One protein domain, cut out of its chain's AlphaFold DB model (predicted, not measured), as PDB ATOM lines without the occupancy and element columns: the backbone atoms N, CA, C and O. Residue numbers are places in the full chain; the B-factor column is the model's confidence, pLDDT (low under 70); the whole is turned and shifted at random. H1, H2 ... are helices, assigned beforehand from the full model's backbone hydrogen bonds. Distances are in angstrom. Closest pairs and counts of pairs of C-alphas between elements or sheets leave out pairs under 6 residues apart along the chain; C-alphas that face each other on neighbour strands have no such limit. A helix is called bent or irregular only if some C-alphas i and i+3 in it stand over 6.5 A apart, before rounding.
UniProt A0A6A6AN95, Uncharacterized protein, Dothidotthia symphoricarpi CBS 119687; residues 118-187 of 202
ATOM      1  N   GLY A 118      12.168 102.092 160.412       86.81
ATOM      2  CA  GLY A 118      11.297 103.049 161.099       86.81
ATOM      3  C   GLY A 118      10.046 103.458 160.312       86.81
ATOM      4  O   GLY A 118       9.161 104.096 160.882       86.81
ATOM      5  N   PHE A 119       9.920 103.072 159.035       88.38
ATOM      6  CA  PHE A 119       8.760 103.412 158.202       88.38
ATOM      7  C   PHE A 119       7.425 103.020 158.856       88.38
ATOM      8  O   PHE A 119       6.450 103.767 158.797       88.38
ATOM      9  N   THR A 120       7.368 101.858 159.511       87.38
ATOM     10  CA  THR A 120       6.145 101.354 160.156       87.38
ATOM     11  C   THR A 120       5.713 102.180 161.364       87.38
ATOM     12  O   THR A 120       4.549 102.092 161.759       87.38
ATOM     13  N   THR A 121       6.594 102.997 161.939       88.25
ATOM     14  CA  THR A 121       6.256 103.932 163.020       88.25
ATOM     15  C   THR A 121       5.471 105.126 162.476       88.25
ATOM     16  O   THR A 121       4.429 105.469 163.031       88.25
ATOM     17  N   ASP A 122       5.902 105.671 161.337       84.88
ATOM     18  CA  ASP A 122       5.338 106.880 160.716       84.88
ATOM     19  C   ASP A 122       4.159 106.606 159.767       84.88
ATOM     20  O   ASP A 122       3.406 107.514 159.406       84.88
ATOM     21  N   ALA A 123       4.014 105.365 159.306       89.00
ATOM     22  CA  ALA A 123       3.019 104.987 158.313       89.00
ATOM     23  C   ALA A 123       1.585 104.952 158.876       89.00
ATOM     24  O   ALA A 123       1.335 104.536 160.009       89.00
ATOM     25  N   THR A 124       0.601 105.294 158.040       93.19
ATOM     26  CA  THR A 124      -0.821 105.069 158.354       93.19
ATOM     27  C   THR A 124      -1.133 103.567 158.427       93.19
ATOM     28  O   THR A 124      -0.434 102.776 157.787       93.19
ATOM     29  N   PRO A 125      -2.191 103.126 159.139       93.38
ATOM     30  CA  PRO A 125      -2.510 101.699 159.246       93.38
ATOM     31  C   PRO A 125      -2.607 100.963 157.891       93.38
ATOM     32  O   PRO A 125      -1.979  99.913 157.754       93.38
ATOM     33  N   PRO A 126      -3.256 101.517 156.840       92.94
ATOM     34  CA  PRO A 126      -3.259 100.884 155.518       92.94
ATOM     35  C   PRO A 126      -1.862 100.743 154.900       92.94
ATOM     36  O   PRO A 126      -1.589  99.764 154.205       92.94
ATOM     37  N   MET A 127      -0.966 101.706 155.144       94.12
ATOM     38  CA  MET A 127       0.416 101.636 154.663       94.12
ATOM     39  C   MET A 127       1.246 100.622 155.443       94.12
ATOM     40  O   MET A 127       2.042  99.923 154.824       94.12
ATOM     41  N   LYS A 128       1.022 100.461 156.754       93.19
ATOM     42  CA  LYS A 128       1.671  99.402 157.546       93.19
ATOM     43  C   LYS A 128       1.326  98.016 157.004       93.19
ATOM     44  O   LYS A 128       2.225  97.203 156.809       93.19
ATOM     45  N   THR A 129       0.055  97.765 156.677       94.62
ATOM     46  CA  THR A 129      -0.375  96.488 156.082       94.62
ATOM     47  C   THR A 129       0.288  96.240 154.730       94.62
ATOM     48  O   THR A 129       0.839  95.165 154.498       94.62
ATOM     49  N   ARG A 130       0.294  97.243 153.840       95.38
ATOM     50  CA  ARG A 130       0.961  97.134 152.530       95.38
ATOM     51  C   ARG A 130       2.463  96.905 152.672       95.38
ATOM     52  O   ARG A 130       3.021  96.082 151.952       95.38
ATOM     53  N   TYR A 131       3.099  97.610 153.601       94.44
ATOM     54  CA  TYR A 131       4.516  97.451 153.893       94.44
ATOM     55  C   TYR A 131       4.836  96.065 154.439       94.44
ATOM     56  O   TYR A 131       5.804  95.467 153.997       94.44
ATOM     57  N   SER A 132       4.009  95.521 155.333       93.88
ATOM     58  CA  SER A 132       4.185  94.162 155.850       93.88
ATOM     59  C   SER A 132       4.089  93.114 154.734       93.88
ATOM     60  O   SER A 132       4.968  92.261 154.618       93.88
ATOM     61  N   ALA A 133       3.101  93.228 153.838       95.88
ATOM     62  CA  ALA A 133       2.984  92.341 152.677       95.88
ATOM     63  C   ALA A 133       4.211  92.428 151.747       95.88
ATOM     64  O   ALA A 133       4.743  91.407 151.309       95.88
ATOM     65  N   TYR A 134       4.694  93.644 151.481       95.81
ATOM     66  CA  TYR A 134       5.910  93.858 150.697       95.81
ATOM     67  C   TYR A 134       7.162  93.307 151.396       95.81
ATOM     68  O   TYR A 134       7.924  92.568 150.778       95.81
ATOM     69  N   GLY A 135       7.351  93.612 152.680       94.44
ATOM     70  CA  GLY A 135       8.474  93.146 153.489       94.44
ATOM     71  C   GLY A 135       8.541  91.623 153.560       94.44
ATOM     72  O   GLY A 135       9.615  91.057 153.384       94.44
ATOM     73  N   SER A 136       7.394  90.954 153.695       96.06
ATOM     74  CA  SER A 136       7.293  89.491 153.662       96.06
ATOM     75  C   SER A 136       7.739  88.900 152.319       96.06
ATOM     76  O   SER A 136       8.506  87.933 152.275       96.06
ATOM     77  N   SER A 137       7.310  89.510 151.206       97.50
ATOM     78  CA  SER A 137       7.727  89.113 149.855       97.50
ATOM     79  C   SER A 137       9.229  89.328 149.639       97.50
ATOM     80  O   SER A 137       9.932  88.421 149.191       97.50
ATOM     81  N   ALA A 138       9.747  90.492 150.047       95.81
ATOM     82  CA  ALA A 138      11.168  90.815 149.995       95.81
ATOM     83  C   ALA A 138      12.010  89.833 150.828       95.81
ATOM     84  O   ALA A 138      13.013  89.319 150.334       95.81
ATOM     85  N   ALA A 139      11.582  89.520 152.055       95.44
ATOM     86  CA  ALA A 139      12.242  88.557 152.935       95.44
ATOM     87  C   ALA A 139      12.241  87.143 152.349       95.44
ATOM     88  O   ALA A 139      13.269  86.466 152.333       95.44
ATOM     89  N   SER A 140      11.108  86.701 151.802       97.12
ATOM     90  CA  SER A 140      10.999  85.395 151.147       97.12
ATOM     91  C   SER A 140      11.953  85.290 149.958       97.12
ATOM     92  O   SER A 140      12.764  84.364 149.904       97.12
ATOM     93  N   TRP A 141      11.934  86.283 149.065       97.50
ATOM     94  CA  TRP A 141      12.836  86.358 147.917       97.50
ATOM     95  C   TRP A 141      14.310  86.388 148.343       97.50
ATOM     96  O   TRP A 141      15.118  85.606 147.837       97.50
ATOM     97  N   TYR A 142      14.662  87.233 149.317       95.94
ATOM     98  CA  TYR A 142      16.042  87.367 149.774       95.94
ATOM     99  C   TYR A 142      16.534  86.090 150.454       95.94
ATOM    100  O   TYR A 142      17.644  85.644 150.173       95.94
ATOM    101  N   SER A 143      15.704  85.432 151.267       96.00
ATOM    102  CA  SER A 143      16.054  84.138 151.863       96.00
ATOM    103  C   SER A 143      16.362  83.080 150.796       96.00
ATOM    104  O   SER A 143      17.333  82.341 150.933       96.00
ATOM    105  N   ALA A 144      15.616  83.074 149.685       96.75
ATOM    106  CA  ALA A 144      15.799  82.119 148.596       96.75
ATOM    107  C   ALA A 144      17.033  82.411 147.720       96.75
ATOM    108  O   ALA A 144      17.566  81.502 147.085       96.75
ATOM    109  N   LYS A 145      17.480  83.673 147.647       96.56
ATOM    110  CA  LYS A 145      18.538  84.112 146.717       96.56
ATOM    111  C   LYS A 145      19.846  84.538 147.392       96.56
ATOM    112  O   LYS A 145      20.870  84.558 146.717       96.56
ATOM    113  N   SER A 146      19.848  84.859 148.685       94.25
ATOM    114  CA  SER A 146      20.975  85.504 149.388       94.25
ATOM    115  C   SER A 146      22.305  84.759 149.262       94.25
ATOM    116  O   SER A 146      23.310  85.380 148.921       94.25
ATOM    117  N   ALA A 147      22.317  83.438 149.460       95.00
ATOM    118  CA  ALA A 147      23.527  82.625 149.316       95.00
ATOM    119  C   ALA A 147      24.087  82.668 147.880       95.00
ATOM    120  O   ALA A 147      25.285  82.854 147.674       95.00
ATOM    121  N   ALA A 148      23.209  82.572 146.878       94.81
ATOM    122  CA  ALA A 148      23.602  82.634 145.474       94.81
ATOM    123  C   ALA A 148      24.080  84.037 145.066       94.81
ATOM    124  O   ALA A 148      25.056  84.154 144.334       94.81
ATOM    125  N   ILE A 149      23.444  85.096 145.579       94.38
ATOM    126  CA  ILE A 149      23.890  86.483 145.385       94.38
ATOM    127  C   ILE A 149      25.308  86.662 145.935       94.38
ATOM    128  O   ILE A 149      26.155  87.236 145.259       94.38
ATOM    129  N   GLN A 150      25.591  86.156 147.139       92.44
ATOM    130  CA  GLN A 150      26.922  86.263 147.744       92.44
ATOM    131  C   GLN A 150      27.990  85.522 146.927       92.44
ATOM    132  O   GLN A 150      29.044  86.099 146.669       92.44
ATOM    133  N   SER A 151      27.702  84.299 146.469       93.00
ATOM    134  CA  SER A 151      28.612  83.542 145.593       93.00
ATOM    135  C   SER A 151      28.841  84.264 144.267       93.00
ATOM    136  O   SER A 151      29.980  84.535 143.915       93.00
ATOM    137  N   VAL A 152      27.783  84.669 143.560       92.38
ATOM    138  CA  VAL A 152      27.909  85.310 142.240       92.38
ATOM    139  C   VAL A 152      28.661  86.636 142.307       92.38
ATOM    140  O   VAL A 152      29.428  86.934 141.396       92.38
ATOM    141  N   ARG A 153      28.498  87.417 143.379       90.31
ATOM    142  CA  ARG A 153      29.268  88.656 143.578       90.31
ATOM    143  C   ARG A 153      30.769  88.414 143.729       90.31
ATOM    144  O   ARG A 153      31.545  89.286 143.356       90.31
ATOM    145  N   GLY A 154      31.164  87.274 144.297       89.12
ATOM    146  CA  GLY A 154      32.568  86.880 144.423       89.12
ATOM    147  C   GLY A 154      33.113  86.202 143.165       89.12
ATOM    148  O   GLY A 154      34.229  86.495 142.750       89.12
ATOM    149  N   ASP A 155      32.312  85.334 142.549       91.75
ATOM    150  CA  ASP A 155      32.719  84.503 141.413       91.75
ATOM    151  C   ASP A 155      32.701  85.267 140.083       91.75
ATOM    152  O   ASP A 155      33.493  84.972 139.193       91.75
ATOM    153  N   CYS A 156      31.777  86.221 139.936       93.25
ATOM    154  CA  CYS A 156      31.509  86.948 138.695       93.25
ATOM    155  C   CYS A 156      31.454  88.477 138.901       93.25
ATOM    156  O   CYS A 156      30.444  89.095 138.536       93.25
ATOM    157  N   PRO A 157      32.470  89.107 139.520       91.44
ATOM    158  CA  PRO A 157      32.434  90.531 139.844       91.44
ATOM    159  C   PRO A 157      32.261  91.423 138.606       91.44
ATOM    160  O   PRO A 157      31.441  92.336 138.629       91.44
ATOM    161  N   VAL A 158      32.925  91.132 137.485       91.12
ATOM    162  CA  VAL A 158      32.844  91.978 136.282       91.12
ATOM    163  C   VAL A 158      31.452  91.911 135.653       91.12
ATOM    164  O   VAL A 158      30.906  92.921 135.215       91.12
ATOM    165  N   THR A 159      30.852  90.724 135.597       91.38
ATOM    166  CA  THR A 159      29.509  90.506 135.042       91.38
ATOM    167  C   THR A 159      28.440  91.049 135.983       91.38
ATOM    168  O   THR A 159      27.436  91.579 135.512       91.38
ATOM    169  N   TRP A 160      28.662  90.977 137.296       92.88
ATOM    170  CA  TRP A 160      27.811  91.609 138.299       92.88
ATOM    171  C   TRP A 160      27.756  93.136 138.132       92.88
ATOM    172  O   TRP A 160      26.678  93.726 138.183       92.88
ATOM    173  N   GLU A 161      28.891  93.776 137.852       90.44
ATOM    174  CA  GLU A 161      28.972  95.229 137.640       90.44
ATOM    175  C   GLU A 161      28.390  95.697 136.290       90.44
ATOM    176  O   GLU A 161      28.210  96.895 136.083       90.44
ATOM    177  N   LYS A 162      28.028  94.787 135.370       91.06
ATOM    178  CA  LYS A 162      27.323  95.164 134.126       91.06
ATOM    179  C   LYS A 162      25.898  95.660 134.373       91.06
ATOM    180  O   LYS A 162      25.341  96.339 133.513       91.06
ATOM    181  N   PHE A 163      25.296  95.296 135.504       90.31
ATOM    182  CA  PHE A 163      23.978  95.790 135.889       90.31
ATOM    183  C   PHE A 163      24.067  97.255 136.304       90.31
ATOM    184  O   PHE A 163      25.032  97.678 136.942       90.31
ATOM    185  N   GLY A 164      23.067  98.046 135.916       86.44
ATOM    186  CA  GLY A 164      23.128  99.490 136.075       86.44
ATOM    187  C   GLY A 164      23.038  99.916 137.544       86.44
ATOM    188  O   GLY A 164      22.542  99.164 138.388       86.44
ATOM    189  N   PRO A 165      23.419 101.166 137.869       82.12
ATOM    190  CA  PRO A 165      23.293 101.699 139.223       82.12
ATOM    191  C   PRO A 165      21.887 101.547 139.805       82.12
ATOM    192  O   PRO A 165      21.768 101.323 141.002       82.12
ATOM    193  N   LEU A 166      20.848 101.632 138.959       81.44
ATOM    194  CA  LEU A 166      19.441 101.466 139.327       81.44
ATOM    195  C   LEU A 166      19.085 100.018 139.716       81.44
ATOM    196  O   LEU A 166      18.278  99.814 140.619       81.44
ATOM    197  N   ASP A 167      19.688  99.014 139.085       86.88
ATOM    198  CA  ASP A 167      19.425  97.607 139.402       86.88
ATOM    199  C   ASP A 167      20.005  97.241 140.774       86.88
ATOM    200  O   ASP A 167      19.300  96.714 141.638       86.88
ATOM    201  N   HIS A 168      21.269  97.609 141.021       85.56
ATOM    202  CA  HIS A 168      21.934  97.421 142.324       85.56
ATOM    203  C   HIS A 168      21.215  98.147 143.452       85.56
ATOM    204  O   HIS A 168      21.096  97.666 144.575       85.56
ATOM    205  N   ALA A 169      20.730  99.332 143.137       82.31
ATOM    206  CA  ALA A 169      19.881 100.145 143.972       82.31
ATOM    207  C   ALA A 169      18.625  99.414 144.458       82.31
ATOM    208  O   ALA A 169      18.370  99.338 145.661       82.31
ATOM    209  N   TRP A 170      17.857  98.866 143.517       87.19
ATOM    210  CA  TRP A 170      16.647  98.121 143.826       87.19
ATOM    211  C   TRP A 170      16.952  96.865 144.625       87.19
ATOM    212  O   TRP A 170      16.289  96.613 145.627       87.19
ATOM    213  N   LEU A 171      18.010  96.148 144.251       90.88
ATOM    214  CA  LEU A 171      18.498  95.010 145.014       90.88
ATOM    215  C   LEU A 171      18.796  95.378 146.471       90.88
ATOM    216  O   LEU A 171      18.284  94.742 147.391       90.88
ATOM    217  N   ASN A 172      19.579  96.429 146.697       88.75
ATOM    218  CA  ASN A 172      19.947  96.858 148.044       88.75
ATOM    219  C   ASN A 172      18.729  97.287 148.871       88.75
ATOM    220  O   ASN A 172      18.663  96.962 150.056       88.75
ATOM    221  N   GLN A 173      17.748  97.953 148.257       84.88
ATOM    222  CA  GLN A 173      16.498  98.313 148.930       84.88
ATOM    223  C   GLN A 173      15.665  97.083 149.302       84.88
ATOM    224  O   GLN A 173      15.169  96.980 150.423       84.88
ATOM    225  N   THR A 174      15.540  96.102 148.411       91.69
ATOM    226  CA  THR A 174      14.849  94.849 148.736       91.69
ATOM    227  C   THR A 174      15.531  94.128 149.897       91.69
ATOM    228  O   THR A 174      14.848  93.692 150.822       91.69
ATOM    229  N   ILE A 175      16.867  94.061 149.908       91.00
ATOM    230  CA  ILE A 175      17.637  93.485 151.023       91.00
ATOM    231  C   ILE A 175      17.379  94.259 152.322       91.00
ATOM    232  O   ILE A 175      17.241  93.651 153.385       91.00
ATOM    233  N   ALA A 176      17.300  95.589 152.250       88.62
ATOM    234  CA  ALA A 176      17.008  96.440 153.397       88.62
ATOM    235  C   ALA A 176      15.659  96.098 154.031       88.62
ATOM    236  O   ALA A 176      15.578  95.772 155.215       88.62
ATOM    237  N   HIS A 177      14.607  96.104 153.218       89.25
ATOM    238  CA  HIS A 177      13.250  95.836 153.678       89.25
ATOM    239  C   HIS A 177      13.053  94.388 154.128       89.25
ATOM    240  O   HIS A 177      12.347  94.161 155.109       89.25
ATOM    241  N   ALA A 178      13.717  93.429 153.477       92.25
ATOM    242  CA  ALA A 178      13.769  92.038 153.920       92.25
ATOM    243  C   ALA A 178      14.306  91.932 155.354       92.25
ATOM    244  O   ALA A 178      13.648  91.369 156.222       92.25
ATOM    245  N   LYS A 179      15.461  92.555 155.626       89.81
ATOM    246  CA  LYS A 179      16.067  92.562 156.966       89.81
ATOM    247  C   LYS A 179      15.186  93.260 158.000       89.81
ATOM    248  O   LYS A 179      15.072  92.773 159.120       89.81
ATOM    249  N   CYS A 180      14.549  94.373 157.635       90.12
ATOM    250  CA  CYS A 180      13.599  95.047 158.519       90.12
ATOM    251  C   CYS A 180      12.399  94.158 158.865       90.12
ATOM    252  O   CYS A 180      11.942  94.166 160.005       90.12
ATOM    253  N   TYR A 181      11.893  93.402 157.889       91.69
ATOM    254  CA  TYR A 181      10.789  92.476 158.102       91.69
ATOM    255  C   TYR A 181      11.202  91.310 159.004       91.69
ATOM    256  O   TYR A 181      10.541  91.074 160.009       91.69
ATOM    257  N   ASP A 182      12.317  90.639 158.702       91.06
ATOM    258  CA  ASP A 182      12.813  89.515 159.507       91.06
ATOM    259  C   ASP A 182      13.160  89.939 160.946       91.06
ATOM    260  O   ASP A 182      12.958  89.171 161.882       91.06
ATOM    261  N   GLY A 183      13.638  91.173 161.154       87.00
ATOM    262  CA  GLY A 183      13.877  91.718 162.494       87.00
ATOM    263  C   GLY A 183      12.594  91.975 163.296       87.00
ATOM    264  O   GLY A 183      12.594  91.818 164.514       87.00
ATOM    265  N   ALA A 184      11.498  92.350 162.627       86.56
ATOM    266  CA  ALA A 184      10.190  92.547 163.256       86.56
ATOM    267  C   ALA A 184       9.416  91.231 163.452       86.56
ATOM    268  O   ALA A 184       8.607  91.124 164.372       86.56
ATOM    269  N   TYR A 185       9.674  90.239 162.598       85.31
ATOM    270  CA  TYR A 185       9.045  88.920 162.607       85.31
ATOM    271  C   TYR A 185      10.116  87.824 162.523       85.31
ATOM    272  O   TYR A 185      10.274  87.199 161.468       85.31
ATOM    273  N   PRO A 186      10.866  87.577 163.612       79.12
ATOM    274  CA  PRO A 186      11.875  86.532 163.624       79.12
ATOM    275  C   PRO A 186      11.226  85.196 163.274       79.12
ATOM    276  O   PRO A 186      10.233  84.797 163.883       79.12
ATOM    277  N   ARG A 187      11.782  84.488 162.290       75.88
ATOM    278  CA  ARG A 187      11.368  83.108 162.040       75.88
ATOM    279  C   ARG A 187      11.830  82.278 163.231       75.88
ATOM    280  O   ARG A 187      13.030  82.208 163.496       75.88
TER     281      ARG A 187
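AT A GLANCE: This is residues 118 to 187 of the 202 residues of an uncharacterized protein of Dothidotthia symphoricarpi CBS 119687 (UniProt A0A6A6AN95). Two long helices cross: the first arm of the bent helix H2 and the later part of H4 make an X, about perpendicular. Beyond the crossing, the second arm of H2, the small helix H3, the link after it and the first part of H4 form an open loop, while the short H1 sits at the other end of H2. The printed part has 70 residues with four named helices, in the order H1, H2, H3, H4, and no named strand; the class is all helix. The whole is loose, with a radius of gyration of the C-alphas of 14.1 A, and elongated, spanning 43 by 26 by 15 A.

IN THESE COORDINATES: H1 takes residues 118 to 122, with C-alpha 118 at (11.297, 103.049, 161.099). H2, residues 125 to 155, was assigned as one helix by its hydrogen bonds, but it is bent: C-alphas 144 and 147 are 7.8 A apart. Its arm H2a, residues 125 to 144, is 28.8 A from first to last C-alpha and begins at (-2.510, 101.699, 159.246). Its arm H2b, residues 147 to 155, is 12.3 A long. H3 takes residues 157 to 160 and is 5.0 A long. H4, residues 165 to 184, is 28.9 A long and ends with C-alpha 184 at (10.190, 92.547, 163.256).

HOW THE PARTS SIT: H1 and H2a only just touch, with 3 pairs of C-alphas within 8 A; the closest are those of Thr 120 and Lys 128, 5.5 A apart. H2a touches H1 with residues 127 to 131 alone. The arms H2a and H2b stand at a steep tilt of 57 degrees. H2b and H3 are close but not clearly touching, their closest C-alphas being those of Arg 153 and Trp 160, 6.2 A apart. H4 touches H2a with residues 174 to 182 alone; the closest C-alphas are those of Ala 139 and Ala 178, 3.9 A apart. The lines of H2a and H4 are about perpendicular, at 74 degrees. H2b and H4 are apart, and so are H3 and H4. In H2a, H2b and H4 every O i to N i+4 pair is within hydrogen-bond range; in H1 it is 0 of 1, beside 2 of 2 O i to N i+3 pairs, and H3 is too short for an O i to N i+4 pair.

THE WHOLE: The C-alphas farthest apart are those of Pro 125 and Val 158, at 43.3 A. The printed part has no cut, and its three links between helices are tight. Residues 154 to 159, of which 157 to 159 belong to H3, stand free, as do residues 162 to 167, of which 165 to 167 belong to H4. The mean pLDDT of the printed part is 90.9, and no printed residue is under 70.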